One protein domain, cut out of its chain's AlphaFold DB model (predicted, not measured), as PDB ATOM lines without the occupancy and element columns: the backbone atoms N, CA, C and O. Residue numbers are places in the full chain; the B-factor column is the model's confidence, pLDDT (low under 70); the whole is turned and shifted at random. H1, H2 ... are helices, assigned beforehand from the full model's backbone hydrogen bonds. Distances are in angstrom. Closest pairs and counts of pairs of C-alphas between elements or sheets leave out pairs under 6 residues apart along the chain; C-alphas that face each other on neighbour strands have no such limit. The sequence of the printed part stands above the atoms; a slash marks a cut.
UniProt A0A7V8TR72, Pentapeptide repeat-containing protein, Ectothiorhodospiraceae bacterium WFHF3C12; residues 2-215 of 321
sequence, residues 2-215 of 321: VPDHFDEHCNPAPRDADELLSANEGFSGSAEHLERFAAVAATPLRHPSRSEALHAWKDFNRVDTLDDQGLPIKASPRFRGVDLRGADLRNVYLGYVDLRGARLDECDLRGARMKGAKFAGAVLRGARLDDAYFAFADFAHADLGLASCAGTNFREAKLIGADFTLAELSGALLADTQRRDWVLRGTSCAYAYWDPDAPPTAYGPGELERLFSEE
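What this domain is: This is residues 2 to 215 of the 321 residues of the protein "Pentapeptide repeat-containing protein" of Ectothiorhodospiraceae bacterium WFHF3C12 (UniProt A0A7V8TR72). With little regular structure, residues 82 to 192 wind in stacked turns, a solenoid, with H1, H2 and H3 capping one end and H4 at the other. Residues 2 to 13 run along its side; the loop of residues 64 to 76 sticks out. The printed part has 214 residues, 38 in four named helices, and no named strand: all helix, compact, radius of gyration of the C-alphas 17.3 A, spans 52 by 43 by 31 A.

Where its parts are: H1, residues 17 to 22, begins at C-alpha 17 (141.384, 191.876, 151.601). H2 is residues 31 to 41, 14.8 A long; H3 is residues 48 to 61, 20.5 A. H4, residues 207 to 213, ends at C-alpha 213 (145.419, 232.934, 150.994).

How they stand to each other: H1 and H2 touch as a hairpin, closest C-alphas Ala 17 and Ala 38, 5.0 A, at a steep tilt of 38 degrees. H2 and H3 touch as another, closest C-alphas Val 40 and Ala 53, 5.2 A, at a shallow 29 degrees. H4 touches no helix. Every O i to N i+4 pair is within hydrogen-bond range in H1, H2 and H4; in H3, 9 of 10.

The domain as a whole: The printed part has no cut. The farthest C-alphas, Gln 69 and Pro 199, are 58.5 A apart. H3 to H4 is a long link. Residues 2, 5, 74 to 77 and 213 to 215 have pLDDT under 70.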
ATOM      1  N   VAL A   2     139.881 215.018 129.078       58.72
ATOM      2  CA  VAL A   2     139.896 214.957 130.538       58.72
ATOM      3  C   VAL A   2     140.926 213.888 130.932       58.72
ATOM      4  O   VAL A   2     140.870 212.798 130.362       58.72
ATOM      5  N   PRO A   3     141.902 214.173 131.811       73.50
ATOM      6  CA  PRO A   3     142.801 213.145 132.327       73.50
ATOM      7  C   PRO A   3     142.023 211.941 132.884       73.50
ATOM      8  O   PRO A   3     141.054 212.130 133.614       73.50
ATOM      9  N   ASP A   4     142.448 210.708 132.582       70.50
ATOM     10  CA  ASP A   4     141.724 209.475 132.961       70.50
ATOM     11  C   ASP A   4     141.465 209.359 134.478       70.50
ATOM     12  O   ASP A   4     140.468 208.781 134.920       70.50
ATOM     13  N   HIS A   5     142.337 209.943 135.304       68.12
ATOM     14  CA  HIS A   5     142.166 209.975 136.759       68.12
ATOM     15  C   HIS A   5     141.041 210.924 137.225       68.12
ATOM     16  O   HIS A   5     140.573 210.809 138.359       68.12
ATOM     17  N   PHE A   6     140.531 211.809 136.360       84.94
ATOM     18  CA  PHE A   6     139.325 212.599 136.625       84.94
ATOM     19  C   PHE A   6     138.025 211.898 136.203       84.94
ATOM     20  O   PHE A   6     136.959 212.363 136.603       84.94
ATOM     21  N   ASP A   7     138.077 210.797 135.445       83.50
ATOM     22  CA  ASP A   7     136.876 210.082 134.997       83.50
ATOM     23  C   ASP A   7     136.226 209.305 136.156       83.50
ATOM     24  O   ASP A   7     136.831 208.410 136.761       83.50
ATOM     25  N   GLU A   8     134.958 209.602 136.446       80.38
ATOM     26  CA  GLU A   8     134.177 208.940 137.490       80.38
ATOM     27  C   GLU A   8     133.792 207.482 137.173       80.38
ATOM     28  O   GLU A   8     133.409 206.726 138.074       80.38
ATOM     29  N   HIS A   9     133.902 207.061 135.912       80.69
ATOM     30  CA  HIS A   9     133.558 205.720 135.445       80.69
ATOM     31  C   HIS A   9     134.736 204.734 135.486       80.69
ATOM     32  O   HIS A   9     134.505 203.524 135.550       80.69
ATOM     33  N   CYS A  10     135.980 205.214 135.547       80.25
ATOM     34  CA  CYS A  10     137.199 204.391 135.539       80.25
ATOM     35  C   CYS A  10     137.552 203.737 136.892       80.25
ATOM     36  O   CYS A  10     138.675 203.845 137.377       80.25
ATOM     37  N   ASN A  11     136.607 203.067 137.553       79.44
ATOM     38  CA  ASN A  11     136.867 202.513 138.886       79.44
ATOM     39  C   ASN A  11     137.825 201.307 138.851       79.44
ATOM     40  O   ASN A  11     137.624 200.414 138.025       79.44
ATOM     41  N   PRO A  12     138.824 201.238 139.757       78.62
ATOM     42  CA  PRO A  12     139.674 200.061 139.874       78.62
ATOM     43  C   PRO A  12     138.847 198.856 140.337       78.62
ATOM     44  O   PRO A  12     137.784 199.003 140.953       78.62
ATOM     45  N   ALA A  13     139.342 197.653 140.049       79.88
ATOM     46  CA  ALA A  13     138.786 196.448 140.651       79.88
ATOM     47  C   ALA A  13     138.912 196.533 142.189       79.88
ATOM     48  O   ALA A  13     139.895 197.096 142.676       79.88
ATOM     49  N   PRO A  14     137.944 195.998 142.962       81.88
ATOM     50  CA  PRO A  14     138.089 195.886 144.408       81.88
ATOM     51  C   PRO A  14     139.395 195.166 144.740       81.88
ATOM     52  O   PRO A  14     139.677 194.109 144.173       81.88
ATOM     53  N   ARG A  15     140.188 195.756 145.633       85.50
ATOM     54  CA  ARG A  15     141.425 195.138 146.103       85.50
ATOM     55  C   ARG A  15     141.069 193.986 147.031       85.50
ATOM     56  O   ARG A  15     140.154 194.120 147.846       85.50
ATOM     57  N   ASP A  16     141.772 192.874 146.893       90.00
ATOM     58  CA  ASP A  16     141.576 191.732 147.774       90.00
ATOM     59  C   ASP A  16     141.936 192.096 149.228       90.00
ATOM     60  O   ASP A  16     142.841 192.900 149.473       90.00
ATOM     61  N   ALA A  17     141.190 191.548 150.191       90.75
ATOM     62  CA  ALA A  17     141.384 191.876 151.601       90.75
ATOM     63  C   ALA A  17     142.728 191.353 152.124       90.75
ATOM     64  O   ALA A  17     143.425 192.088 152.821       90.75
ATOM     65  N   ASP A  18     143.115 190.130 151.754       91.62
ATOM     66  CA  ASP A  18     144.369 189.517 152.193       91.62
ATOM     67  C   ASP A  18     145.564 190.208 151.523       91.62
ATOM     68  O   ASP A  18     146.597 190.442 152.155       91.62
ATOM     69  N   GLU A  19     145.415 190.619 150.261       92.06
ATOM     70  CA  GLU A  19     146.406 191.455 149.574       92.06
ATOM     71  C   GLU A  19     146.592 192.810 150.277       92.06
ATOM     72  O   GLU A  19     147.720 193.250 150.495       92.06
ATOM     73  N   LEU A  20     145.500 193.476 150.666       91.75
ATOM     74  CA  LEU A  20     145.578 194.752 151.374       91.75
ATOM     75  C   LEU A  20     146.225 194.576 152.753       91.75
ATOM     76  O   LEU A  20     147.081 195.376 153.123       91.75
ATOM     77  N   LEU A  21     145.866 193.526 153.493       93.38
ATOM     78  CA  LEU A  21     146.448 193.232 154.803       93.38
ATOM     79  C   LEU A  21     147.943 192.907 154.713       93.38
ATOM     80  O   LEU A  21     148.735 193.474 155.464       93.38
ATOM     81  N   SER A  22     148.342 192.060 153.762       92.38
ATOM     82  CA  SER A  22     149.750 191.692 153.553       92.38
ATOM     83  C   SER A  22     150.610 192.862 153.060       92.38
ATOM     84  O   SER A  22     151.759 192.999 153.476       92.38
ATOM     85  N   ALA A  23     150.058 193.771 152.250       90.44
ATOM     86  CA  ALA A  23     150.752 194.995 151.832       90.44
ATOM     87  C   ALA A  23     151.032 195.975 152.987       90.44
ATOM     88  O   ALA A  23     151.784 196.934 152.820       90.44
ATOM     89  N   ASN A  24     150.427 195.741 154.151       93.38
ATOM     90  CA  ASN A  24     150.465 196.610 155.317       93.38
ATOM     91  C   ASN A  24     151.080 195.926 156.548       93.38
ATOM     92  O   ASN A  24     150.862 196.362 157.681       93.38
ATOM     93  N   GLU A  25     151.872 194.868 156.356       84.44
ATOM     94  CA  GLU A  25     152.621 194.255 157.452       84.44
ATOM     95  C   GLU A  25     153.557 195.284 158.113       84.44
ATOM     96  O   GLU A  25     154.485 195.809 157.499       84.44
ATOM     97  N   GLY A  26     153.307 195.587 159.391       78.75
ATOM     98  CA  GLY A  26     154.143 196.506 160.170       78.75
ATOM     99  C   GLY A  26     153.901 197.998 159.915       78.75
ATOM    100  O   GLY A  26     154.747 198.812 160.288       78.75
ATOM    101  N   PHE A  27     152.766 198.376 159.315       91.06
ATOM    102  CA  PHE A  27     152.360 199.783 159.237       91.06
ATOM    103  C   PHE A  27     152.130 200.392 160.639       91.06
ATOM    104  O   PHE A  27     151.953 199.684 161.631       91.06
ATOM    105  N   SER A  28     152.148 201.723 160.748       89.50
ATOM    106  CA  SER A  28     152.202 202.412 162.051       89.50
ATOM    107  C   SER A  28     150.840 202.631 162.734       89.50
ATOM    108  O   SER A  28     150.789 203.182 163.844       89.50
ATOM    109  N   GLY A  29     149.750 202.224 162.078       91.81
ATOM    110  CA  GLY A  29     148.379 202.336 162.571       91.81
ATOM    111  C   GLY A  29     147.872 201.098 163.321       91.81
ATOM    112  O   GLY A  29     148.633 200.294 163.855       91.81
ATOM    113  N   SER A  30     146.548 200.960 163.404       94.50
ATOM    114  CA  SER A  30     145.881 199.876 164.140       94.50
ATOM    115  C   SER A  30     145.478 198.728 163.217       94.50
ATOM    116  O   SER A  30     144.664 198.919 162.313       94.50
ATOM    117  N   ALA A  31     145.979 197.520 163.488       93.38
ATOM    118  CA  ALA A  31     145.632 196.321 162.722       93.38
ATOM    119  C   ALA A  31     144.115 196.058 162.686       93.38
ATOM    120  O   ALA A  31     143.573 195.819 161.614       93.38
ATOM    121  N   GLU A  32     143.400 196.221 163.810       93.38
ATOM    122  CA  GLU A  32     141.935 196.055 163.841       93.38
ATOM    123  C   GLU A  32     141.237 197.051 162.899       93.38
ATOM    124  O   GLU A  32     140.279 196.715 162.200       93.38
ATOM    125  N   HIS A  33     141.711 198.300 162.868       94.38
ATOM    126  CA  HIS A  33     141.144 199.315 161.984       94.38
ATOM    127  C   HIS A  33     141.377 198.963 160.519       94.38
ATOM    128  O   HIS A  33     140.462 199.105 159.708       94.38
ATOM    129  N   LEU A  34     142.578 198.483 160.197       94.88
ATOM    130  CA  LEU A  34     142.930 198.056 158.854       94.88
ATOM    131  C   LEU A  34     142.119 196.834 158.414       94.88
ATOM    132  O   LEU A  34     141.593 196.849 157.310       94.88
ATOM    133  N   GLU A  35     141.939 195.825 159.267       94.31
ATOM    134  CA  GLU A  35     141.101 194.647 158.982       94.31
ATOM    135  C   GLU A  35     139.664 195.042 158.643       94.31
ATOM    136  O   GLU A  35     139.102 194.616 157.629       94.31
ATOM    137  N   ARG A  36     139.070 195.929 159.446       93.44
ATOM    138  CA  ARG A  36     137.717 196.434 159.185       93.44
ATOM    139  C   ARG A  36     137.653 197.278 157.919       93.44
ATOM    140  O   ARG A  36     136.654 197.221 157.205       93.44
ATOM    141  N   PHE A  37     138.699 198.044 157.627       93.44
ATOM    142  CA  PHE A  37     138.786 198.853 156.415       93.44
ATOM    143  C   PHE A  37     138.933 197.975 155.164       93.44
ATOM    144  O   PHE A  37     138.230 198.190 154.175       93.44
ATOM    145  N   ALA A  38     139.779 196.943 155.232       94.19
ATOM    146  CA  ALA A  38     139.989 195.944 154.188       94.19
ATOM    147  C   ALA A  38     138.680 195.226 153.838       94.19
ATOM    148  O   ALA A  38     138.355 195.072 152.661       94.19
ATOM    149  N   ALA A  39     137.874 194.885 154.850       92.50
ATOM    150  CA  ALA A  39     136.560 194.278 154.649       92.50
ATOM    151  C   ALA A  39     135.618 195.164 153.812       92.50
ATOM    152  O   ALA A  39     134.857 194.651 152.994       92.50
ATOM    153  N   VAL A  40     135.685 196.494 153.959       92.62
ATOM    154  CA  VAL A  40     134.935 197.415 153.089       92.62
ATOM    155  C   VAL A  40     135.571 197.483 151.703       92.62
ATOM    156  O   VAL A  40     134.855 197.392 150.705       92.62
ATOM    157  N   ALA A  41     136.893 197.630 151.619       92.06
ATOM    158  CA  ALA A  41     137.616 197.794 150.358       92.06
ATOM    159  C   ALA A  41     137.438 196.599 149.402       92.06
ATOM    160  O   ALA A  41     137.316 196.809 148.194       92.06
ATOM    161  N   ALA A  42     137.330 195.384 149.945       91.44
ATOM    162  CA  ALA A  42     137.142 194.148 149.186       91.44
ATOM    163  C   ALA A  42     135.702 193.915 148.696       91.44
ATOM    164  O   ALA A  42     135.446 193.008 147.901       91.44
ATOM    165  N   THR A  43     134.726 194.718 149.138       90.88
ATOM    166  CA  THR A  43     133.329 194.526 148.720       90.88
ATOM    167  C   THR A  43     133.069 195.061 147.303       90.88
ATOM    168  O   THR A  43     133.367 196.229 147.020       90.88
ATOM    169  N   PRO A  44     132.455 194.265 146.400       86.38
ATOM    170  CA  PRO A  44     132.165 194.712 145.044       86.38
ATOM    171  C   PRO A  44     131.134 195.839 144.994       86.38
ATOM    172  O   PRO A  44     130.118 195.832 145.684       86.38
ATOM    173  N   LEU A  45     131.361 196.775 144.079       78.75
ATOM    174  CA  LEU A  45     130.632 198.036 143.976       78.75
ATOM    175  C   LEU A  45     129.108 197.939 143.850       78.75
ATOM    176  O   LEU A  45     128.374 198.711 144.460       78.75
ATOM    177  N   ARG A  46     128.636 197.011 143.017       82.12
ATOM    178  CA  ARG A  46     127.212 196.826 142.696       82.12
ATOM    179  C   ARG A  46     126.633 195.607 143.412       82.12
ATOM    180  O   ARG A  46     125.720 194.970 142.894       82.12
ATOM    181  N   HIS A  47     127.200 195.256 144.565       87.81
ATOM    182  CA  HIS A  47     126.780 194.109 145.356       87.81
ATOM    183  C   HIS A  47     126.119 194.565 146.668       87.81
ATOM    184  O   HIS A  47     126.616 195.502 147.295       87.81
ATOM    185  N   PRO A  48     125.029 193.915 147.128       86.56
ATOM    186  CA  PRO A  48     124.343 194.287 148.371       86.56
ATOM    187  C   PRO A  48     125.257 194.355 149.605       86.56
ATOM    188  O   PRO A  48     125.100 195.250 150.437       86.56
ATOM    189  N   SER A  49     126.274 193.486 149.670       89.56
ATOM    190  CA  SER A  49     127.250 193.462 150.774       89.56
ATOM    191  C   SER A  49     128.053 194.759 150.921       89.56
ATOM    192  O   SER A  49     128.584 195.024 151.995       89.56
ATOM    193  N   ARG A  50     128.128 195.599 149.877       90.69
ATOM    194  CA  ARG A  50     128.811 196.897 149.939       90.69
ATOM    195  C   ARG A  50     128.142 197.838 150.930       90.69
ATOM    196  O   ARG A  50     128.812 198.478 151.737       90.69
ATOM    197  N   SER A  51     126.816 197.927 150.857       90.19
ATOM    198  CA  SER A  51     126.032 198.775 151.751       90.19
ATOM    199  C   SER A  51     126.160 198.296 153.190       90.19
ATOM    200  O   SER A  51     126.374 199.116 154.079       90.19
ATOM    201  N   GLU A  52     126.095 196.982 153.409       92.12
ATOM    202  CA  GLU A  52     126.268 196.365 154.728       92.12
ATOM    203  C   GLU A  52     127.660 196.643 155.303       92.12
ATOM    204  O   GLU A  52     127.764 197.093 156.441       92.12
ATOM    205  N   ALA A  53     128.723 196.484 154.508       92.31
ATOM    206  CA  ALA A  53     130.089 196.774 154.939       92.31
ATOM    207  C   ALA A  53     130.292 198.258 155.287       92.31
ATOM    208  O   ALA A  53     130.893 198.577 156.310       92.31
ATOM    209  N   LEU A  54     129.739 199.180 154.488       92.00
ATOM    210  CA  LEU A  54     129.773 200.616 154.792       92.00
ATOM    211  C   LEU A  54     129.002 200.962 156.076       92.00
ATOM    212  O   LEU A  54     129.431 201.843 156.822       92.00
ATOM    213  N   HIS A  55     127.883 200.282 156.352       91.00
ATOM    214  CA  HIS A  55     127.138 200.459 157.601       91.00
ATOM    215  C   HIS A  55     127.926 199.910 158.790       91.00
ATOM    216  O   HIS A  55     128.125 200.639 159.756       91.00
ATOM    217  N   ALA A  56     128.466 198.696 158.680       92.25
ATOM    218  CA  ALA A  56     129.304 198.095 159.714       92.25
ATOM    219  C   ALA A  56     130.531 198.965 160.033       92.25
ATOM    220  O   ALA A  56     130.858 199.175 161.199       92.25
ATOM    221  N   TRP A  57     131.174 199.531 159.008       93.38
ATOM    222  CA  TRP A  57     132.271 200.486 159.163       93.38
ATOM    223  C   TRP A  57     131.841 201.759 159.885       93.38
ATOM    224  O   TRP A  57     132.505 202.225 160.807       93.38
ATOM    225  N   LYS A  58     130.710 202.333 159.478       89.31
ATOM    226  CA  LYS A  58     130.172 203.543 160.096       89.31
ATOM    227  C   LYS A  58     129.801 203.312 161.560       89.31
ATOM    228  O   LYS A  58     130.076 204.181 162.382       89.31
ATOM    229  N   ASP A  59     129.195 202.176 161.880       89.00
ATOM    230  CA  ASP A  59     128.820 201.814 163.247       89.00
ATOM    231  C   ASP A  59     130.060 201.550 164.098       89.00
ATOM    232  O   ASP A  59     130.134 202.025 165.227       89.00
ATOM    233  N   PHE A  60     131.076 200.897 163.526       90.00
ATOM    234  CA  PHE A  60     132.376 200.754 164.166       90.00
ATOM    235  C   PHE A  60     133.018 202.116 164.457       90.00
ATOM    236  O   PHE A  60     133.491 202.337 165.562       90.00
ATOM    237  N   ASN A  61     133.009 203.051 163.505       86.94
ATOM    238  CA  ASN A  61     133.663 204.350 163.665       86.94
ATOM    239  C   ASN A  61     132.914 205.319 164.568       86.94
ATOM    240  O   ASN A  61     133.518 206.269 165.071       86.94
ATOM    241  N   ARG A  62     131.611 205.127 164.760       86.12
ATOM    242  CA  ARG A  62     130.815 205.959 165.655       86.12
ATOM    243  C   ARG A  62     131.076 205.563 167.102       86.12
ATOM    244  O   ARG A  62     131.048 204.396 167.470       86.12
ATOM    245  N   VAL A  63     131.298 206.571 167.934       80.44
ATOM    246  CA  VAL A  63     131.304 206.429 169.388       80.44
ATOM    247  C   VAL A  63     130.047 207.083 169.915       80.44
ATOM    248  O   VAL A  63     129.744 208.226 169.557       80.44
ATOM    249  N   ASP A  64     129.341 206.379 170.793       78.88
ATOM    250  CA  ASP A  64     128.226 206.974 171.508       78.88
ATOM    251  C   ASP A  64     128.737 208.151 172.347       78.88
ATOM    252  O   ASP A  64     129.601 208.040 173.226       78.88
ATOM    253  N   THR A  65     128.237 209.338 172.029       73.81
ATOM    254  CA  THR A  65     128.409 210.498 172.891       73.81
ATOM    255  C   THR A  65     127.441 210.300 174.045       73.81
ATOM    256  O   THR A  65     126.242 210.387 173.823       73.81
ATOM    257  N   LEU A  66     127.937 209.982 175.237       79.56
ATOM    258  CA  LEU A  66     127.103 209.768 176.418       79.56
ATOM    259  C   LEU A  66     127.129 211.006 177.315       79.56
ATOM    260  O   LEU A  66     128.170 211.660 177.414       79.56
ATOM    261  N   ASP A  67     125.999 211.335 177.931       81.31
ATOM    262  CA  ASP A  67     125.930 212.333 178.996       81.31
ATOM    263  C   ASP A  67     126.450 211.770 180.325       81.31
ATOM    264  O   ASP A  67     126.852 210.608 180.421       81.31
ATOM    265  N   ASP A  68     126.427 212.604 181.366       80.31
ATOM    266  CA  ASP A  68     126.844 212.232 182.723       80.31
ATOM    267  C   ASP A  68     126.009 211.075 183.314       80.31
ATOM    268  O   ASP A  68     126.386 210.500 184.335       80.31
ATOM    269  N   GLN A  69     124.881 210.715 182.688       84.69
ATOM    270  CA  GLN A  69     124.032 209.584 183.067       84.69
ATOM    271  C   GLN A  69     124.225 208.358 182.167       84.69
ATOM    272  O   GLN A  69     123.515 207.363 182.320       84.69
ATOM    273  N   GLY A  70     125.190 208.394 181.245       78.81
ATOM    274  CA  GLY A  70     125.453 207.294 180.324       78.81
ATOM    275  C   GLY A  70     124.429 207.179 179.193       78.81
ATOM    276  O   GLY A  70     124.357 206.123 178.564       78.81
ATOM    277  N   LEU A  71     123.628 208.218 178.923       79.12
ATOM    278  CA  LEU A  71     122.624 208.222 177.856       79.12
ATOM    279  C   LEU A  71     123.152 208.901 176.582       79.12
ATOM    280  O   LEU A  71     123.867 209.897 176.674       79.12
ATOM    281  N   PRO A  72     122.774 208.428 175.377       76.56
ATOM    282  CA  PRO A  72     123.196 209.051 174.125       76.56
ATOM    283  C   PRO A  72     122.762 210.524 174.003       76.56
ATOM    284  O   PRO A  72     121.575 210.837 173.873       76.56
ATOM    285  N   ILE A  73     123.729 211.440 173.959       74.00
ATOM    286  CA  ILE A  73     123.532 212.851 173.630       74.00
ATOM    287  C   ILE A  73     123.271 212.960 172.126       74.00
ATOM    288  O   ILE A  73     124.095 212.567 171.304       74.00
ATOM    289  N   LYS A  74     122.151 213.585 171.746       67.19
ATOM    290  CA  LYS A  74     121.772 213.861 170.342       67.19
ATOM    291  C   LYS A  74     122.679 214.866 169.602       67.19
ATOM    292  O   LYS A  74     122.389 215.212 168.459       67.19
ATOM    293  N   ALA A  75     123.739 215.358 170.239       64.19
ATOM    294  CA  ALA A  75     124.740 216.218 169.617       64.19
ATOM    295  C   ALA A  75     125.551 215.429 168.575       64.19
ATOM    296  O   ALA A  75     125.475 214.201 168.520       64.19
ATOM    297  N   SER A  76     126.309 216.138 167.735       58.94
ATOM    298  CA  SER A  76     127.136 215.547 166.679       58.94
ATOM    299  C   SER A  76     127.864 214.285 167.177       58.94
ATOM    300  O   SER A  76     128.555 214.354 168.197       58.94
ATOM    301  N   PRO A  77     127.701 213.129 166.506       62.69
ATOM    302  CA  PRO A  77     128.337 211.890 166.939       62.69
ATOM    303  C   PRO A  77     129.859 212.062 166.966       62.69
ATOM    304  O   PRO A  77     130.426 212.648 166.040       62.69
ATOM    305  N   ARG A  78     130.511 211.557 168.020       73.12
ATOM    306  CA  ARG A  78     131.976 211.463 168.073       73.12
ATOM    307  C   ARG A  78     132.441 210.301 167.196       73.12
ATOM    308  O   ARG A  78     131.759 209.281 167.096       73.12
ATOM    309  N   PHE A  79     133.603 210.455 166.572       78.31
ATOM    310  CA  PHE A  79     134.240 209.399 165.784       78.31
ATOM    311  C   PHE A  79     135.420 208.824 166.559       78.31
ATOM    312  O   PHE A  79     136.085 209.559 167.290       78.31
ATOM    313  N   ARG A  80     135.690 207.523 166.396       79.38
ATOM    314  CA  ARG A  80     136.816 206.833 167.051       79.38
ATOM    315  C   ARG A  80     138.182 207.391 166.654       79.38
ATOM    316  O   ARG A  80     139.148 207.109 167.347       79.38
ATOM    317  N   GLY A  81     138.256 208.163 165.565       78.88
ATOM    318  CA  GLY A  81     139.514 208.638 165.002       78.88
ATOM    319  C   GLY A  81     140.356 207.461 164.524       78.88
ATOM    320  O   GLY A  81     141.377 207.135 165.120       78.88
ATOM    321  N   VAL A  82     139.872 206.777 163.482       92.75
ATOM    322  CA  VAL A  82     140.501 205.572 162.926       92.75
ATOM    323  C   VAL A  82     141.972 205.826 162.625       92.75
ATOM    324  O   VAL A  82     142.302 206.744 161.889       92.75
ATOM    325  N   ASP A  83     142.842 204.991 163.177       95.12
ATOM    326  CA  ASP A  83     144.285 205.033 162.944       95.12
ATOM    327  C   ASP A  83     144.719 204.106 161.795       95.12
ATOM    328  O   ASP A  83     144.791 202.889 161.976       95.12
ATOM    329  N   LEU A  84     144.994 204.704 160.634       95.81
ATOM    330  CA  LEU A  84     145.481 204.085 159.397       95.81
ATOM    331  C   LEU A  84     146.825 204.699 158.939       95.81
ATOM    332  O   LEU A  84     147.130 204.735 157.746       95.81
ATOM    333  N   ARG A  85     147.624 205.230 159.873       96.88
ATOM    334  CA  ARG A  85     148.896 205.901 159.555       96.88
ATOM    335  C   ARG A  85     149.879 204.971 158.848       96.88
ATOM    336  O   ARG A  85     150.078 203.832 159.264       96.88
ATOM    337  N   GLY A  86     150.517 205.471 157.795       95.56
ATOM    338  CA  GLY A  86     151.484 204.729 156.987       95.56
ATOM    339  C   GLY A  86     150.895 203.573 156.175       95.56
ATOM    340  O   GLY A  86     151.661 202.770 155.655       95.56
ATOM    341  N   ALA A  87     149.565 203.444 156.093       96.81
ATOM    342  CA  ALA A  87     148.948 202.338 155.374       96.81
ATOM    343  C   ALA A  87     149.072 202.492 153.844       96.81
ATOM    344  O   ALA A  87     148.842 203.575 153.304       96.81
ATOM    345  N   ASP A  88     149.359 201.401 153.134       96.44
ATOM    346  CA  ASP A  88     149.203 201.260 151.689       96.44
ATOM    347  C   ASP A  88     147.733 201.008 151.339       96.44
ATOM    348  O   ASP A  88     147.221 199.888 151.422       96.44
ATOM    349  N   LEU A  89     147.066 202.076 150.914       95.25
ATOM    350  CA  LEU A  89     145.666 202.130 150.509       95.25
ATOM    351  C   LEU A  89     145.537 202.502 149.020       95.25
ATOM    352  O   LEU A  89     144.537 203.088 148.599       95.25
ATOM    353  N   ARG A  90     146.542 202.171 148.202       94.25
ATOM    354  CA  ARG A  90     146.547 202.494 146.770       94.25
ATOM    355  C   ARG A  90     145.401 201.814 146.038       94.25
ATOM    356  O   ARG A  90     145.077 200.658 146.314       94.25
ATOM    357  N   ASN A  91     144.827 202.520 145.063       91.69
ATOM    358  CA  ASN A  91     143.781 202.023 144.159       91.69
ATOM    359  C   ASN A  91     142.549 201.411 144.858       91.69
ATOM    360  O   ASN A  91     141.792 200.664 144.239       91.69
ATOM    361  N   VAL A  92     142.315 201.706 146.140       92.31
ATOM    362  CA  VAL A  92     141.122 201.222 146.842       92.31
ATOM    363  C   VAL A  92     139.880 201.952 146.340       92.31
ATOM    364  O   VAL A  92     139.917 203.150 146.063       92.31
ATOM    365  N   TYR A  93     138.746 201.255 146.284       89.62
ATOM    366  CA  TYR A  93     137.456 201.882 146.017       89.62
ATOM    367  C   TYR A  93     136.639 202.011 147.308       89.62
ATOM    368  O   TYR A  93     136.122 201.028 147.846       89.62
ATOM    369  N   LEU A  94     136.472 203.241 147.795       88.06
ATOM    370  CA  LEU A  94     135.853 203.591 149.078       88.06
ATOM    371  C   LEU A  94     134.951 204.829 148.987       88.06
ATOM    372  O   LEU A  94     134.959 205.704 149.849       88.06
ATOM    373  N   GLY A  95     134.120 204.883 147.942       89.38
ATOM    374  CA  GLY A  95     133.078 205.904 147.825       89.38
ATOM    375  C   GLY A  95     132.196 205.976 149.078       89.38
ATOM    376  O   GLY A  95     131.746 204.944 149.582       89.38
ATOM    377  N   TYR A  96     131.956 207.199 149.555       90.69
ATOM    378  CA  TYR A  96     131.104 207.547 150.697       90.69
ATOM    379  C   TYR A  96     131.551 207.012 152.067       90.69
ATOM    380  O   TYR A  96     130.765 207.040 153.020       90.69
ATOM    381  N   VAL A  97     132.797 206.544 152.193       93.06
ATOM    382  CA  VAL A  97     133.352 206.083 153.474       93.06
ATOM    383  C   VAL A  97     133.422 207.222 154.500       93.06
ATOM    384  O   VAL A  97     133.638 208.386 154.158       93.06
ATOM    385  N   ASP A  98     133.224 206.891 155.777       92.50
ATOM    386  CA  ASP A  98     133.298 207.842 156.888       92.50
ATOM    387  C   ASP A  98     134.648 207.719 157.606       92.50
ATOM    388  O   ASP A  98     134.899 206.723 158.284       92.50
ATOM    389  N   LEU A  99     135.510 208.717 157.428       94.44
ATOM    390  CA  LEU A  99     136.875 208.822 157.957       94.44
ATOM    391  C   LEU A  99     137.065 210.124 158.755       94.44
ATOM    392  O   LEU A  99     138.170 210.652 158.864       94.44
ATOM    393  N   ARG A 100     135.984 210.671 159.322       93.19
ATOM    394  CA  ARG A 100     136.054 211.898 160.125       93.19
ATOM    395  C   ARG A 100     136.970 211.709 161.331       93.19
ATOM    396  O   ARG A 100     136.823 210.743 162.081       93.19
ATOM    397  N   GLY A 101     137.907 212.637 161.508       90.25
ATOM    398  CA  GLY A 101     138.930 212.569 162.554       90.25
ATOM    399  C   GLY A 101     139.931 211.417 162.417       90.25
ATOM    400  O   GLY A 101     140.652 211.145 163.374       90.25
ATOM    401  N   ALA A 102     139.960 210.695 161.291       95.00
ATOM    402  CA  ALA A 102     140.904 209.600 161.086       95.00
ATOM    403  C   ALA A 102     142.353 210.108 161.037       95.00
ATOM    404  O   ALA A 102     142.616 211.214 160.571       95.00
ATOM    405  N   ARG A 103     143.293 209.279 161.490       96.31
ATOM    406  CA  ARG A 103     144.734 209.486 161.353       96.31
ATOM    407  C   ARG A 103     145.228 208.666 160.172       96.31
ATOM    408  O   ARG A 103     145.179 207.442 160.189       96.31
ATOM    409  N   LEU A 104     145.672 209.367 159.152       97.19
ATOM    410  CA  LEU A 104     146.097 208.899 157.839       97.19
ATOM    411  C   LEU A 104     147.476 209.491 157.495       97.19
ATOM    412  O   LEU A 104     147.845 209.554 156.325       97.19
ATOM    413  N   ASP A 105     148.229 209.952 158.501       97.06
ATOM    414  CA  ASP A 105     149.590 210.461 158.328       97.06
ATOM    415  C   ASP A 105     150.423 209.470 157.506       97.06
ATOM    416  O   ASP A 105     150.405 208.269 157.787       97.06
ATOM    417  N   GLU A 106     151.138 209.970 156.499       97.00
ATOM    418  CA  GLU A 106     152.055 209.189 155.651       97.00
ATOM    419  C   GLU A 106     151.415 207.981 154.932       97.00
ATOM    420  O   GLU A 106     152.126 207.108 154.437       97.00
ATOM    421  N   CYS A 107     150.081 207.898 154.852       96.88
ATOM    422  CA  CYS A 107     149.423 206.831 154.098       96.88
ATOM    423  C   CYS A 107     149.591 207.017 152.583       96.88
ATOM    424  O   CYS A 107     149.759 208.130 152.075       96.88
ATOM    425  N   ASP A 108     149.511 205.914 151.846       97.56
ATOM    426  CA  ASP A 108     149.569 205.901 150.391       97.56
ATOM    427  C   ASP A 108     148.177 205.648 149.810       97.56
ATOM    428  O   ASP A 108     147.694 204.522 149.785       97.56
ATOM    429  N   LEU A 109     147.522 206.707 149.350       97.06
ATOM    430  CA  LEU A 109     146.189 206.717 148.744       97.06
ATOM    431  C   LEU A 109     146.258 206.970 147.231       97.06
ATOM    432  O   LEU A 109     145.264 207.384 146.631       97.06
ATOM    433  N   ARG A 110     147.407 206.733 146.587       96.25
ATOM    434  CA  ARG A 110     147.549 206.986 145.148       96.25
ATOM    435  C   ARG A 110     146.527 206.195 144.338       96.25
ATOM    436  O   ARG A 110     146.342 204.994 144.560       96.25
ATOM    437  N   GLY A 111     145.836 206.880 143.429       93.88
ATOM    438  CA  GLY A 111     144.753 206.310 142.623       93.88
ATOM    439  C   GLY A 111     143.524 205.839 143.417       93.88
ATOM    440  O   GLY A 111     142.624 205.219 142.844       93.88
ATOM    441  N   ALA A 112     143.453 206.092 144.731       94.81
ATOM    442  CA  ALA A 112     142.301 205.713 145.540       94.81
ATOM    443  C   ALA A 112     141.046 206.456 145.075       94.81
ATOM    444  O   ALA A 112     141.085 207.629 144.711       94.81
ATOM    445  N   ARG A 113     139.896 205.782 145.115       93.69
ATOM    446  CA  ARG A 113     138.614 206.333 144.672       93.69
ATOM    447  C   ARG A 113     137.634 206.430 145.818       93.69
ATOM    448  O   ARG A 113     137.009 205.447 146.206       93.69
ATOM    449  N   MET A 114     137.471 207.637 146.342       94.38
ATOM    450  CA  MET A 114     136.698 207.924 147.547       94.38
ATOM    451  C   MET A 114     135.703 209.069 147.319       94.38
ATOM    452  O   MET A 114     135.575 209.985 148.130       94.38
ATOM    453  N   LYS A 115     134.968 209.001 146.197       94.44
ATOM    454  CA  LYS A 115     133.877 209.932 145.860       94.44
ATOM    455  C   LYS A 115     132.954 210.134 147.064       94.44
ATOM    456  O   LYS A 115     132.431 209.158 147.598       94.44
ATOM    457  N   GLY A 116     132.740 211.379 147.483       95.50
ATOM    458  CA  GLY A 116     131.830 211.711 148.584       95.50
ATOM    459  C   GLY A 116     132.246 211.198 149.969       95.50
ATOM    460  O   GLY A 116     131.404 211.144 150.868       95.50
ATOM    461  N   ALA A 117     133.496 210.766 150.154       96.06
ATOM    462  CA  ALA A 117     134.000 210.345 151.457       96.06
ATOM    463  C   ALA A 117     134.095 211.517 152.445       96.06
ATOM    464  O   ALA A 117     134.174 212.684 152.060       96.06
ATOM    465  N   LYS A 118     134.072 211.207 153.742       95.38
ATOM    466  CA  LYS A 118     134.078 212.209 154.814       95.38
ATOM    467  C   LYS A 118     135.402 212.170 155.559       95.38
ATOM    468  O   LYS A 118     135.634 211.243 156.319       95.38
ATOM    469  N   PHE A 119     136.203 213.208 155.393       96.38
ATOM    470  CA  PHE A 119     137.503 213.431 156.023       96.38
ATOM    471  C   PHE A 119     137.509 214.634 156.969       96.38
ATOM    472  O   PHE A 119     138.578 215.088 157.360       96.38
ATOM    473  N   ALA A 120     136.348 215.179 157.345       93.00
ATOM    474  CA  ALA A 120     136.315 216.362 158.199       93.00
ATOM    475  C   ALA A 120     137.129 216.138 159.491       93.00
ATOM    476  O   ALA A 120     136.894 215.166 160.220       93.00
ATOM    477  N   GLY A 121     138.100 217.019 159.739       91.31
ATOM    478  CA  GLY A 121     139.049 216.935 160.854       91.31
ATOM    479  C   GLY A 121     140.049 215.771 160.806       91.31
ATOM    480  O   GLY A 121     140.674 215.491 161.825       91.31
ATOM    481  N   ALA A 122     140.165 215.040 159.694       95.81
ATOM    482  CA  ALA A 122     141.151 213.971 159.540       95.81
ATOM    483  C   ALA A 122     142.574 214.536 159.404       95.81
ATOM    484  O   ALA A 122     142.767 215.652 158.929       95.81
ATOM    485  N   VAL A 123     143.569 213.743 159.791       97.38
ATOM    486  CA  VAL A 123     144.992 214.088 159.706       97.38
ATOM    487  C   VAL A 123     145.630 213.239 158.615       97.38
ATOM    488  O   VAL A 123     145.792 212.042 158.793       97.38
ATOM    489  N   LEU A 124     145.973 213.845 157.486       98.31
ATOM    490  CA  LEU A 124     146.592 213.242 156.299       98.31
ATOM    491  C   LEU A 124     148.000 213.811 156.052       98.31
ATOM    492  O   LEU A 124     148.457 213.908 154.912       98.31
ATOM    493  N   ARG A 125     148.696 214.230 157.114       97.88
ATOM    494  CA  ARG A 125     149.982 214.915 156.994       97.88
ATOM    495  C   ARG A 125     151.017 214.012 156.311       97.88
ATOM    496  O   ARG A 125     151.245 212.886 156.747       97.88
ATOM    497  N   GLY A 126     151.629 214.484 155.228       98.19
ATOM    498  CA  GLY A 126     152.584 213.708 154.426       98.19
ATOM    499  C   GLY A 126     151.978 212.541 153.633       98.19
ATOM    500  O   GLY A 126     152.728 211.718 153.114       98.19
ATOM    501  N   ALA A 127     150.647 212.428 153.549       98.44
ATOM    502  CA  ALA A 127     150.000 211.380 152.766       98.44
ATOM    503  C   ALA A 127     150.230 211.566 151.256       98.44
ATOM    504  O   ALA A 127     150.403 212.681 150.759       98.44
ATOM    505  N   ARG A 128     150.183 210.463 150.509       98.62
ATOM    506  CA  ARG A 128     150.286 210.458 149.045       98.62
ATOM    507  C   ARG A 128     148.908 210.271 148.432       98.62
ATOM    508  O   ARG A 128     148.362 209.176 148.475       98.62
ATOM    509  N   LEU A 129     148.346 211.332 147.875       98.19
ATOM    510  CA  LEU A 129     147.020 211.389 147.257       98.19
ATOM    511  C   LEU A 129     147.094 211.479 145.724       98.19
ATOM    512  O   LEU A 129     146.098 211.825 145.084       98.19
ATOM    513  N   ASP A 130     148.261 211.201 145.133       97.50
ATOM    514  CA  ASP A 130     148.492 211.402 143.702       97.50
ATOM    515  C   ASP A 130     147.457 210.642 142.857       97.50
ATOM    516  O   ASP A 130     147.162 209.471 143.124       97.50
ATOM    517  N   ASP A 131     146.879 211.315 141.862       95.38
ATOM    518  CA  ASP A 131     145.849 210.777 140.958       95.38
ATOM    519  C   ASP A 131     144.597 210.203 141.667       95.38
ATOM    520  O   ASP A 131     143.821 209.442 141.080       95.38
ATOM    521  N   ALA A 132     144.377 210.527 142.945       96.44
ATOM    522  CA  ALA A 132     143.224 210.043 143.695       96.44
ATOM    523  C   ALA A 132     141.931 210.771 143.296       96.44
ATOM    524  O   ALA A 132     141.915 211.960 142.975       96.44
ATOM    525  N   TYR A 133     140.807 210.058 143.377       96.06
ATOM    526  CA  TYR A 133     139.480 210.578 143.073       96.06
ATOM    527  C   TYR A 133     138.709 210.901 144.359       96.06
ATOM    528  O   TYR A 133     138.133 210.009 144.991       96.06
ATOM    529  N   PHE A 134     138.637 212.186 144.712       97.00
ATOM    530  CA  PHE A 134     137.947 212.705 145.898       97.00
ATOM    531  C   PHE A 134     136.815 213.688 145.569       97.00
ATOM    532  O   PHE A 134     136.436 214.510 146.405       97.00
ATOM    533  N   ALA A 135     136.226 213.601 144.371       95.88
ATOM    534  CA  ALA A 135     135.121 214.486 144.026       95.88
ATOM    535  C   ALA A 135     133.988 214.385 145.067       95.88
ATOM    536  O   ALA A 135     133.649 213.282 145.519       95.88
ATOM    537  N   PHE A 136     133.391 215.521 145.427       96.50
ATOM    538  CA  PHE A 136     132.345 215.665 146.452       96.50
ATOM    539  C   PHE A 136     132.755 215.286 147.889       96.50
ATOM    540  O   PHE A 136     131.889 215.187 148.762       96.50
ATOM    541  N   ALA A 137     134.034 215.003 148.160       97.81
ATOM    542  CA  ALA A 137     134.483 214.635 149.501       97.81
ATOM    543  C   ALA A 137     134.462 215.833 150.466       97.81
ATOM    544  O   ALA A 137     134.576 216.988 150.059       97.81
ATOM    545  N   ASP A 138     134.333 215.561 151.764       97.25
ATOM    546  CA  ASP A 138     134.376 216.584 152.814       97.25
ATOM    547  C   ASP A 138     135.713 216.547 153.556       97.25
ATOM    548  O   ASP A 138     135.900 215.690 154.410       97.25
ATOM    549  N   PHE A 139     136.615 217.481 153.261       97.50
ATOM    550  CA  PHE A 139     137.892 217.688 153.957       97.50
ATOM    551  C   PHE A 139     137.852 218.902 154.890       97.50
ATOM    552  O   PHE A 139     138.896 219.476 155.196       97.50
ATOM    553  N   ALA A 140     136.673 219.333 155.348       92.69
ATOM    554  CA  ALA A 140     136.594 220.503 156.209       92.69
ATOM    555  C   ALA A 140     137.500 220.340 157.442       92.69
ATOM    556  O   ALA A 140     137.356 219.380 158.204       92.69
ATOM    557  N   HIS A 141     138.419 221.284 157.641       92.62
ATOM    558  CA  HIS A 141     139.411 221.263 158.723       92.62
ATOM    559  C   HIS A 141     140.343 220.038 158.742       92.62
ATOM    560  O   HIS A 141     140.877 219.704 159.798       92.62
ATOM    561  N   ALA A 142     140.511 219.334 157.619       96.50
ATOM    562  CA  ALA A 142     141.494 218.262 157.512       96.50
ATOM    563  C   ALA A 142     142.921 218.833 157.427       96.50
ATOM    564  O   ALA A 142     143.138 219.860 156.786       96.50
ATOM    565  N   ASP A 143     143.888 218.151 158.035       97.75
ATOM    566  CA  ASP A 143     145.315 218.462 157.907       97.75
ATOM    567  C   ASP A 143     145.902 217.665 156.736       97.75
ATOM    568  O   ASP A 143     146.049 216.452 156.819       97.75
ATOM    569  N   LEU A 144     146.206 218.339 155.632       98.38
ATOM    570  CA  LEU A 144     146.858 217.815 154.427       98.38
ATOM    571  C   LEU A 144     148.288 218.371 154.300       98.38
ATOM    572  O   LEU A 144     148.853 218.416 153.206       98.38
ATOM    573  N   GLY A 145     148.891 218.819 155.405       98.19
ATOM    574  CA  GLY A 145     150.215 219.418 155.384       98.19
ATOM    575  C   GLY A 145     151.262 218.437 154.858       98.19
ATOM    576  O   GLY A 145     151.250 217.261 155.216       98.19
ATOM    577  N   LEU A 146     152.186 218.899 154.014       98.50
ATOM    578  CA  LEU A 146     153.202 218.069 153.341       98.50
ATOM    579  C   LEU A 146     152.640 216.958 152.430       98.50
ATOM    580  O   LEU A 146     153.413 216.117 151.973       98.50
ATOM    581  N   ALA A 147     151.327 216.901 152.187       98.56
ATOM    582  CA  ALA A 147     150.746 215.864 151.342       98.56
ATOM    583  C   ALA A 147     151.113 216.065 149.863       98.56
ATOM    584  O   ALA A 147     151.249 217.193 149.379       98.56
ATOM    585  N   SER A 148     151.230 214.954 149.138       98.50
ATOM    586  CA  SER A 148     151.357 214.947 147.679       98.50
ATOM    587  C   SER A 148     149.970 214.812 147.073       98.50
ATOM    588  O   SER A 148     149.371 213.745 147.168       98.50
ATOM    589  N   CYS A 149     149.431 215.875 146.486       98.00
ATOM    590  CA  CYS A 149     148.098 215.891 145.877       98.00
ATOM    591  C   CYS A 149     148.176 216.150 144.363       98.00
ATOM    592  O   CYS A 149     147.302 216.800 143.777       98.00
ATOM    593  N   ALA A 150     149.253 215.686 143.724       96.75
ATOM    594  CA  ALA A 150     149.451 215.873 142.297       96.75
ATOM    595  C   ALA A 150     148.379 215.112 141.500       96.75
ATOM    596  O   ALA A 150     148.110 213.942 141.762       96.75
ATOM    597  N   GLY A 151     147.720 215.774 140.548       95.94
ATOM    598  CA  GLY A 151     146.646 215.142 139.763       95.94
ATOM    599  C   GLY A 151     145.401 214.743 140.574       95.94
ATOM    600  O   GLY A 151     144.509 214.076 140.058       95.94
ATOM    601  N   THR A 152     145.289 215.119 141.852       97.50
ATOM    602  CA  THR A 152     144.138 214.722 142.670       97.50
ATOM    603  C   THR A 152     142.858 215.418 142.199       97.50
ATOM    604  O   THR A 152     142.825 216.628 141.959       97.50
ATOM    605  N   ASN A 153     141.760 214.667 142.110       97.19
ATOM    606  CA  ASN A 153     140.448 215.216 141.794       97.19
ATOM    607  C   ASN A 153     139.714 215.663 143.067       97.19
ATOM    608  O   ASN A 153     139.126 214.833 143.763       97.19
ATOM    609  N   PHE A 154     139.695 216.969 143.329       97.06
ATOM    610  CA  PHE A 154     138.923 217.597 144.406       97.06
ATOM    611  C   PHE A 154     137.645 218.279 143.899       97.06
ATOM    612  O   PHE A 154     137.103 219.136 144.592       97.06
ATOM    613  N   ARG A 155     137.133 217.937 142.711       94.75
ATOM    614  CA  ARG A 155     135.950 218.597 142.143       94.75
ATOM    615  C   ARG A 155     134.771 218.579 143.120       94.75
ATOM    616  O   ARG A 155     134.409 217.516 143.628       94.75
ATOM    617  N   GLU A 156     134.173 219.738 143.379       94.50
ATOM    618  CA  GLU A 156     133.090 219.918 144.365       94.50
ATOM    619  C   GLU A 156     133.433 219.453 145.800       94.50
ATOM    620  O   GLU A 156     132.543 219.269 146.634       94.50
ATOM    621  N   ALA A 157     134.709 219.233 146.128       96.69
ATOM    622  CA  ALA A 157     135.104 218.877 147.483       96.69
ATOM    623  C   ALA A 157     134.937 220.074 148.428       96.69
ATOM    624  O   ALA A 157     135.148 221.238 148.066       96.69
ATOM    625  N   LYS A 158     134.583 219.787 149.681       94.44
ATOM    626  CA  LYS A 158     134.552 220.786 150.744       94.44
ATOM    627  C   LYS A 158     135.934 220.904 151.374       94.44
ATOM    628  O   LYS A 158     136.353 220.014 152.103       94.44
ATOM    629  N   LEU A 159     136.609 222.018 151.113       94.38
ATOM    630  CA  LEU A 159     137.987 222.297 151.534       94.38
ATOM    631  C   LEU A 159     138.072 223.422 152.586       94.38
ATOM    632  O   LEU A 159     139.145 223.935 152.882       94.38
ATOM    633  N   ILE A 160     136.938 223.823 153.172       87.88
ATOM    634  CA  ILE A 160     136.873 224.901 154.174       87.88
ATOM    635  C   ILE A 160     137.762 224.562 155.375       87.88
ATOM    636  O   ILE A 160     137.531 223.569 156.064       87.88
ATOM    637  N   GLY A 161     138.753 225.404 155.659       88.50
ATOM    638  CA  GLY A 161     139.695 225.204 156.755       88.50
ATOM    639  C   GLY A 161     140.688 224.063 156.538       88.50
ATOM    640  O   GLY A 161     141.399 223.741 157.486       88.50
ATOM    641  N   ALA A 162     140.710 223.425 155.363       95.44
ATOM    642  CA  ALA A 162     141.679 222.382 155.054       95.44
ATOM    643  C   ALA A 162     143.091 222.980 154.990       95.44
ATOM    644  O   ALA A 162     143.298 224.049 154.401       95.44
ATOM    645  N   ASP A 163     144.049 222.295 155.609       96.06
ATOM    646  CA  ASP A 163     145.427 222.755 155.706       96.06
ATOM    647  C   ASP A 163     146.317 222.062 154.680       96.06
ATOM    648  O   ASP A 163     146.657 220.901 154.831       96.06
ATOM    649  N   PHE A 164     146.712 222.783 153.637       97.31
ATOM    650  CA  PHE A 164     147.630 222.335 152.593       97.31
ATOM    651  C   PHE A 164     149.052 222.876 152.797       97.31
ATOM    652  O   PHE A 164     149.822 222.968 151.837       97.31
ATOM    653  N   THR A 165     149.427 223.268 154.019       96.81
ATOM    654  CA  THR A 165     150.750 223.829 154.316       96.81
ATOM    655  C   THR A 165     151.856 222.914 153.791       96.81
ATOM    656  O   THR A 165     151.946 221.747 154.167       96.81
ATOM    657  N   LEU A 166     152.721 223.444 152.921       97.75
ATOM    658  CA  LEU A 166     153.816 222.713 152.266       97.75
ATOM    659  C   LEU A 166     153.384 221.503 151.409       97.75
ATOM    660  O   LEU A 166     154.218 220.657 151.096       97.75
ATOM    661  N   ALA A 167     152.108 221.399 151.033       98.19
ATOM    662  CA  ALA A 167     151.612 220.355 150.137       98.19
ATOM    663  C   ALA A 167     151.947 220.644 148.659       98.19
ATOM    664  O   ALA A 167     152.282 221.773 148.277       98.19
ATOM    665  N   GLU A 168     151.810 219.628 147.808       98.19
ATOM    666  CA  GLU A 168     151.855 219.754 146.348       98.19
ATOM    667  C   GLU A 168     150.447 219.624 145.754       98.19
ATOM    668  O   GLU A 168     149.773 218.634 146.001       98.19
ATOM    669  N   LEU A 169     150.014 220.587 144.935       97.25
ATOM    670  CA  LEU A 169     148.709 220.586 144.248       97.25
ATOM    671  C   LEU A 169     148.827 220.616 142.714       97.25
ATOM    672  O   LEU A 169     147.857 220.925 142.020       97.25
ATOM    673  N   SER A 170     150.012 220.368 142.154       96.88
ATOM    674  CA  SER A 170     150.223 220.455 140.704       96.88
ATOM    675  C   SER A 170     149.341 219.457 139.945       96.88
ATOM    676  O   SER A 170     149.348 218.260 140.205       96.88
ATOM    677  N   GLY A 171     148.560 219.952 138.992       95.38
ATOM    678  CA  GLY A 171     147.618 219.156 138.212       95.38
ATOM    679  C   GLY A 171     146.334 218.768 138.938       95.38
ATOM    680  O   GLY A 171     145.532 218.061 138.343       95.38
ATOM    681  N   ALA A 172     146.094 219.232 140.165       96.69
ATOM    682  CA  ALA A 172     144.837 218.958 140.853       96.69
ATOM    683  C   ALA A 172     143.632 219.587 140.122       96.69
ATOM    684  O   ALA A 172     143.730 220.684 139.563       96.69
ATOM    685  N   LEU A 173     142.479 218.913 140.161       95.25
ATOM    686  CA  LEU A 173     141.195 219.467 139.717       95.25
ATOM    687  C   LEU A 173     140.471 220.094 140.905       95.25
ATOM    688  O   LEU A 173     139.990 219.389 141.789       95.25
ATOM    689  N   LEU A 174     140.380 221.422 140.897       93.44
ATOM    690  CA  LEU A 174     139.787 222.256 141.947       93.44
ATOM    691  C   LEU A 174     138.453 222.887 141.513       93.44
ATOM    692  O   LEU A 174     137.943 223.790 142.180       93.44
ATOM    693  N   ALA A 175     137.884 222.428 140.396       87.81
ATOM    694  CA  ALA A 175     136.588 222.872 139.895       87.81
ATOM    695  C   ALA A 175     135.507 222.802 140.988       87.81
ATOM    696  O   ALA A 175     135.421 221.824 141.734       87.81
ATOM    697  N   ASP A 176     134.704 223.859 141.096       87.69
ATOM    698  CA  ASP A 176     133.569 223.959 142.026       87.69
ATOM    699  C   ASP A 176     133.908 223.769 143.520       87.69
ATOM    700  O   ASP A 176     133.029 223.533 144.351       87.69
ATOM    701  N   THR A 177     135.181 223.900 143.895       87.25
ATOM    702  CA  THR A 177     135.596 223.974 145.303       87.25
ATOM    703  C   THR A 177     135.369 225.378 145.872       87.25
ATOM    704  O   THR A 177     135.299 226.371 145.140       87.25
ATOM    705  N   GLN A 178     135.266 225.500 147.202       82.88
ATOM    706  CA  GLN A 178     135.249 226.830 147.825       82.88
ATOM    707  C   GLN A 178     136.617 227.477 147.618       82.88
ATOM    708  O   GLN A 178     137.608 226.888 148.003       82.88
ATOM    709  N   ARG A 179     136.704 228.695 147.086       75.81
ATOM    710  CA  ARG A 179     137.998 229.338 146.763       75.81
ATOM    711  C   ARG A 179     138.659 230.058 147.948       75.81
ATOM    712  O   ARG A 179     139.413 231.007 147.740       75.81
ATOM    713  N   ARG A 180     138.280 229.711 149.182       73.31
ATOM    714  CA  ARG A 180     138.598 230.454 150.414       73.31
ATOM    715  C   ARG A 180     138.704 229.549 151.617       73.31
ATOM    716  O   ARG A 180     138.186 228.437 151.613       73.31
ATOM    717  N   ASP A 181     139.322 230.106 152.651       81.00
ATOM    718  CA  ASP A 181     139.515 229.488 153.959       81.00
ATOM    719  C   ASP A 181     140.416 228.250 153.918       81.00
ATOM    720  O   ASP A 181     140.448 227.485 154.874       81.00
ATOM    721  N   TRP A 182     141.167 228.054 152.835       87.38
ATOM    722  CA  TRP A 182     142.238 227.062 152.790       87.38
ATOM    723  C   TRP A 182     143.462 227.654 153.471       87.38
ATOM    724  O   TRP A 182     143.706 228.862 153.400       87.38
ATOM    725  N   VAL A 183     144.277 226.808 154.086       89.31
ATOM    726  CA  VAL A 183     145.609 227.216 154.537       89.31
ATOM    727  C   VAL A 183     146.608 226.732 153.494       89.31
ATOM    728  O   VAL A 183     146.788 225.534 153.338       89.31
ATOM    729  N   LEU A 184     147.234 227.652 152.754       91.62
ATOM    730  CA  LEU A 184     148.110 227.313 151.617       91.62
ATOM    731  C   LEU A 184     149.572 227.728 151.833       91.62
ATOM    732  O   LEU A 184     150.300 227.993 150.878       91.62
ATOM    733  N   ARG A 185     150.015 227.836 153.092       92.50
ATOM    734  CA  ARG A 185     151.353 228.355 153.410       92.50
ATOM    735  C   ARG A 185     152.439 227.466 152.817       92.50
ATOM    736  O   ARG A 185     152.569 226.305 153.198       92.50
ATOM    737  N   GLY A 186     153.248 228.009 151.914       93.50
ATOM    738  CA  GLY A 186     154.312 227.267 151.244       93.50
ATOM    739  C   GLY A 186     153.811 226.130 150.349       93.50
ATOM    740  O   GLY A 186     154.604 225.264 149.985       93.50
ATOM    741  N   THR A 187     152.520 226.101 150.007       95.75
ATOM    742  CA  THR A 187     151.966 225.123 149.069       95.75
ATOM    743  C   THR A 187     152.559 225.350 147.684       95.75
ATOM    744  O   THR A 187     152.615 226.476 147.180       95.75
ATOM    745  N   SER A 188     152.982 224.268 147.038       96.31
ATOM    746  CA  SER A 188     153.468 224.304 145.665       96.31
ATOM    747  C   SER A 188     152.356 223.912 144.696       96.31
ATOM    748  O   SER A 188     151.634 222.937 144.895       96.31
ATOM    749  N   CYS A 189     152.193 224.690 143.633       95.81
ATOM    750  CA  CYS A 189     151.291 224.361 142.541       95.81
ATOM    751  C   CYS A 189     151.818 225.044 141.285       95.81
ATOM    752  O   CYS A 189     151.881 226.269 141.243       95.81
ATOM    753  N   ALA A 190     152.236 224.261 140.292       93.81
ATOM    754  CA  ALA A 190     152.667 224.799 139.001       93.81
ATOM    755  C   ALA A 190     151.478 225.055 138.063       93.81
ATOM    756  O   ALA A 190     151.530 225.941 137.214       93.81
ATOM    757  N   TYR A 191     150.411 224.269 138.200       92.81
ATOM    758  CA  TYR A 191     149.168 224.425 137.456       92.81
ATOM    759  C   TYR A 191     148.027 223.681 138.154       92.81
ATOM    760  O   TYR A 191     148.281 222.702 138.850       92.81
ATOM    761  N   ALA A 192     146.784 224.108 137.943       93.56
ATOM    762  CA  ALA A 192     145.589 223.399 138.405       93.56
ATOM    763  C   ALA A 192     144.451 223.517 137.385       93.56
ATOM    764  O   ALA A 192     144.391 224.472 136.605       93.56
ATOM    765  N   TYR A 193     143.533 222.556 137.403       90.81
ATOM    766  CA  TYR A 193     142.330 222.576 136.579       90.81
ATOM    767  C   TYR A 193     141.171 223.195 137.362       90.81
ATOM    768  O   TYR A 193     140.899 222.808 138.499       90.81
ATOM    769  N   TRP A 194     140.461 224.132 136.736       88.19
ATOM    770  CA  TRP A 194     139.236 224.746 137.277       88.19
ATOM    771  C   TRP A 194     137.977 224.344 136.515       88.19
ATOM    772  O   TRP A 194     136.873 224.617 136.973       88.19
ATOM    773  N   ASP A 195     138.168 223.676 135.384       86.31
ATOM    774  CA  ASP A 195     137.160 223.061 134.537       86.31
ATOM    775  C   ASP A 195     137.841 221.822 133.917       86.31
ATOM    776  O   ASP A 195     138.959 221.955 133.403       86.31
ATOM    777  N   PRO A 196     137.255 220.614 134.026       84.62
ATOM    778  CA  PRO A 196     137.847 219.393 133.476       84.62
ATOM    779  C   PRO A 196     137.996 219.424 131.947       84.62
ATOM    780  O   PRO A 196     138.867 218.735 131.410       84.62
ATOM    781  N   ASP A 197     137.179 220.218 131.256       85.12
ATOM    782  CA  ASP A 197     137.155 220.324 129.799       85.12
ATOM    783  C   ASP A 197     138.012 221.491 129.272       85.12
ATOM    784  O   ASP A 197     138.238 221.602 128.062       85.12
ATOM    785  N   ALA A 198     138.546 222.333 130.164       83.31
ATOM    786  CA  ALA A 198     139.395 223.468 129.819       83.31
ATOM    787  C   ALA A 198     140.898 223.187 130.039       83.31
ATOM    788  O   ALA A 198     141.284 222.312 130.822       83.31
ATOM    789  N   PRO A 199     141.791 223.947 129.376       85.81
ATOM    790  CA  PRO A 199     143.212 223.944 129.710       85.81
ATOM    791  C   PRO A 199     143.456 224.343 131.177       85.81
ATOM    792  O   PRO A 199     142.715 225.168 131.716       85.81
ATOM    793  N   PRO A 200     144.511 223.816 131.824       88.88
ATOM    794  CA  PRO A 200     144.819 224.172 133.201       88.88
ATOM    795  C   PRO A 200     145.323 225.616 133.311       88.88
ATOM    796  O   PRO A 200     145.997 226.133 132.418       88.88
ATOM    797  N   THR A 201     145.064 226.239 134.457       86.56
ATOM    798  CA  THR A 201     145.654 227.529 134.825       86.56
ATOM    799  C   THR A 201     147.049 227.287 135.379       86.56
ATOM    800  O   THR A 201     147.198 226.545 136.348       86.56
ATOM    801  N   ALA A 202     148.064 227.909 134.781       87.88
ATOM    802  CA  ALA A 202     149.437 227.867 135.278       87.88
ATOM    803  C   ALA A 202     149.667 228.912 136.380       87.88
ATOM    804  O   ALA A 202     149.060 229.982 136.363       87.88
ATOM    805  N   TYR A 203     150.579 228.611 137.300       87.12
ATOM    806  CA  TYR A 203     150.943 229.465 138.426       87.12
ATOM    807  C   TYR A 203     152.460 229.606 138.533       87.12
ATOM    808  O   TYR A 203     153.208 228.635 138.400       87.12
ATOM    809  N   GLY A 204     152.920 230.824 138.815       83.75
ATOM    810  CA  GLY A 204     154.294 231.057 139.248       83.75
ATOM    811  C   GLY A 204     154.554 230.557 140.681       83.75
ATOM    812  O   GLY A 204     153.615 230.273 141.431       83.75
ATOM    813  N   PRO A 205     155.826 230.492 141.116       87.75
ATOM    814  CA  PRO A 205     156.178 230.129 142.490       87.75
ATOM    815  C   PRO A 205     155.429 230.986 143.527       87.75
ATOM    816  O   PRO A 205     155.514 232.213 143.497       87.75
ATOM    817  N   GLY A 206     154.685 230.337 144.431       82.56
ATOM    818  CA  GLY A 206     153.892 230.994 145.482       82.56
ATOM    819  C   GLY A 206     152.662 231.770 144.987       82.56
ATOM    820  O   GLY A 206     151.968 232.396 145.786       82.56
ATOM    821  N   GLU A 207     152.362 231.756 143.685       83.69
ATOM    822  CA  GLU A 207     151.254 232.539 143.136       83.69
ATOM    823  C   GLU A 207     149.891 232.002 143.567       83.69
ATOM    824  O   GLU A 207     149.022 232.799 143.912       83.69
ATOM    825  N   LEU A 208     149.715 230.677 143.607       86.88
ATOM    826  CA  LEU A 208     148.488 230.064 144.117       86.88
ATOM    827  C   LEU A 208     148.250 230.453 145.585       86.88
ATOM    828  O   LEU A 208     147.172 230.932 145.921       86.88
ATOM    829  N   GLU A 209     149.268 230.337 146.445       87.06
ATOM    830  CA  GLU A 209     149.168 230.779 147.841       87.06
ATOM    831  C   GLU A 209     148.733 232.246 147.913       87.06
ATOM    832  O   GLU A 209     147.743 232.550 148.569       87.06
ATOM    833  N   ARG A 210     149.407 233.145 147.193       81.75
ATOM    834  CA  ARG A 210     149.083 234.578 147.188       81.75
ATOM    835  C   ARG A 210     147.655 234.855 146.706       81.75
ATOM    836  O   ARG A 210     146.956 235.673 147.293       81.75
ATOM    837  N   LEU A 211     147.204 234.181 145.648       76.75
ATOM    838  CA  LEU A 211     145.878 234.392 145.065       76.75
ATOM    839  C   LEU A 211     144.736 233.856 145.936       76.75
ATOM    840  O   LEU A 211     143.633 234.387 145.841       76.75
ATOM    841  N   PHE A 212     144.961 232.831 146.756       79.19
ATOM    842  CA  PHE A 212     143.882 232.173 147.506       79.19
ATOM    843  C   PHE A 212     144.028 232.261 149.036       79.19
ATOM    844  O   PHE A 212     143.064 231.982 149.745       79.19
ATOM    845  N   SER A 213     145.183 232.696 149.555       69.69
ATOM    846  CA  SER A 213     145.419 232.934 150.994       69.69
ATOM    847  C   SER A 213     145.216 234.385 151.411       69.69
ATOM    848  O   SER A 213     144.965 234.650 152.586       69.69
ATOM    849  N   GLU A 214     145.357 235.338 150.486       57.31
ATOM    850  CA  GLU A 214     145.145 236.744 150.807       57.31
ATOM    851  C   GLU A 214     143.646 237.044 150.887       57.31
ATOM    852  O   GLU A 214     142.862 236.760 149.975       57.31
ATOM    853  N   GLU A 215     143.237 237.695 151.979       60.25
ATOM    854  CA  GLU A 215     142.049 238.529 151.907       60.25
ATOM    855  C   GLU A 215     142.323 239.571 150.821       60.25
ATOM    856  O   GLU A 215     143.119 240.486 151.020       60.25
TER     857      GLU A 215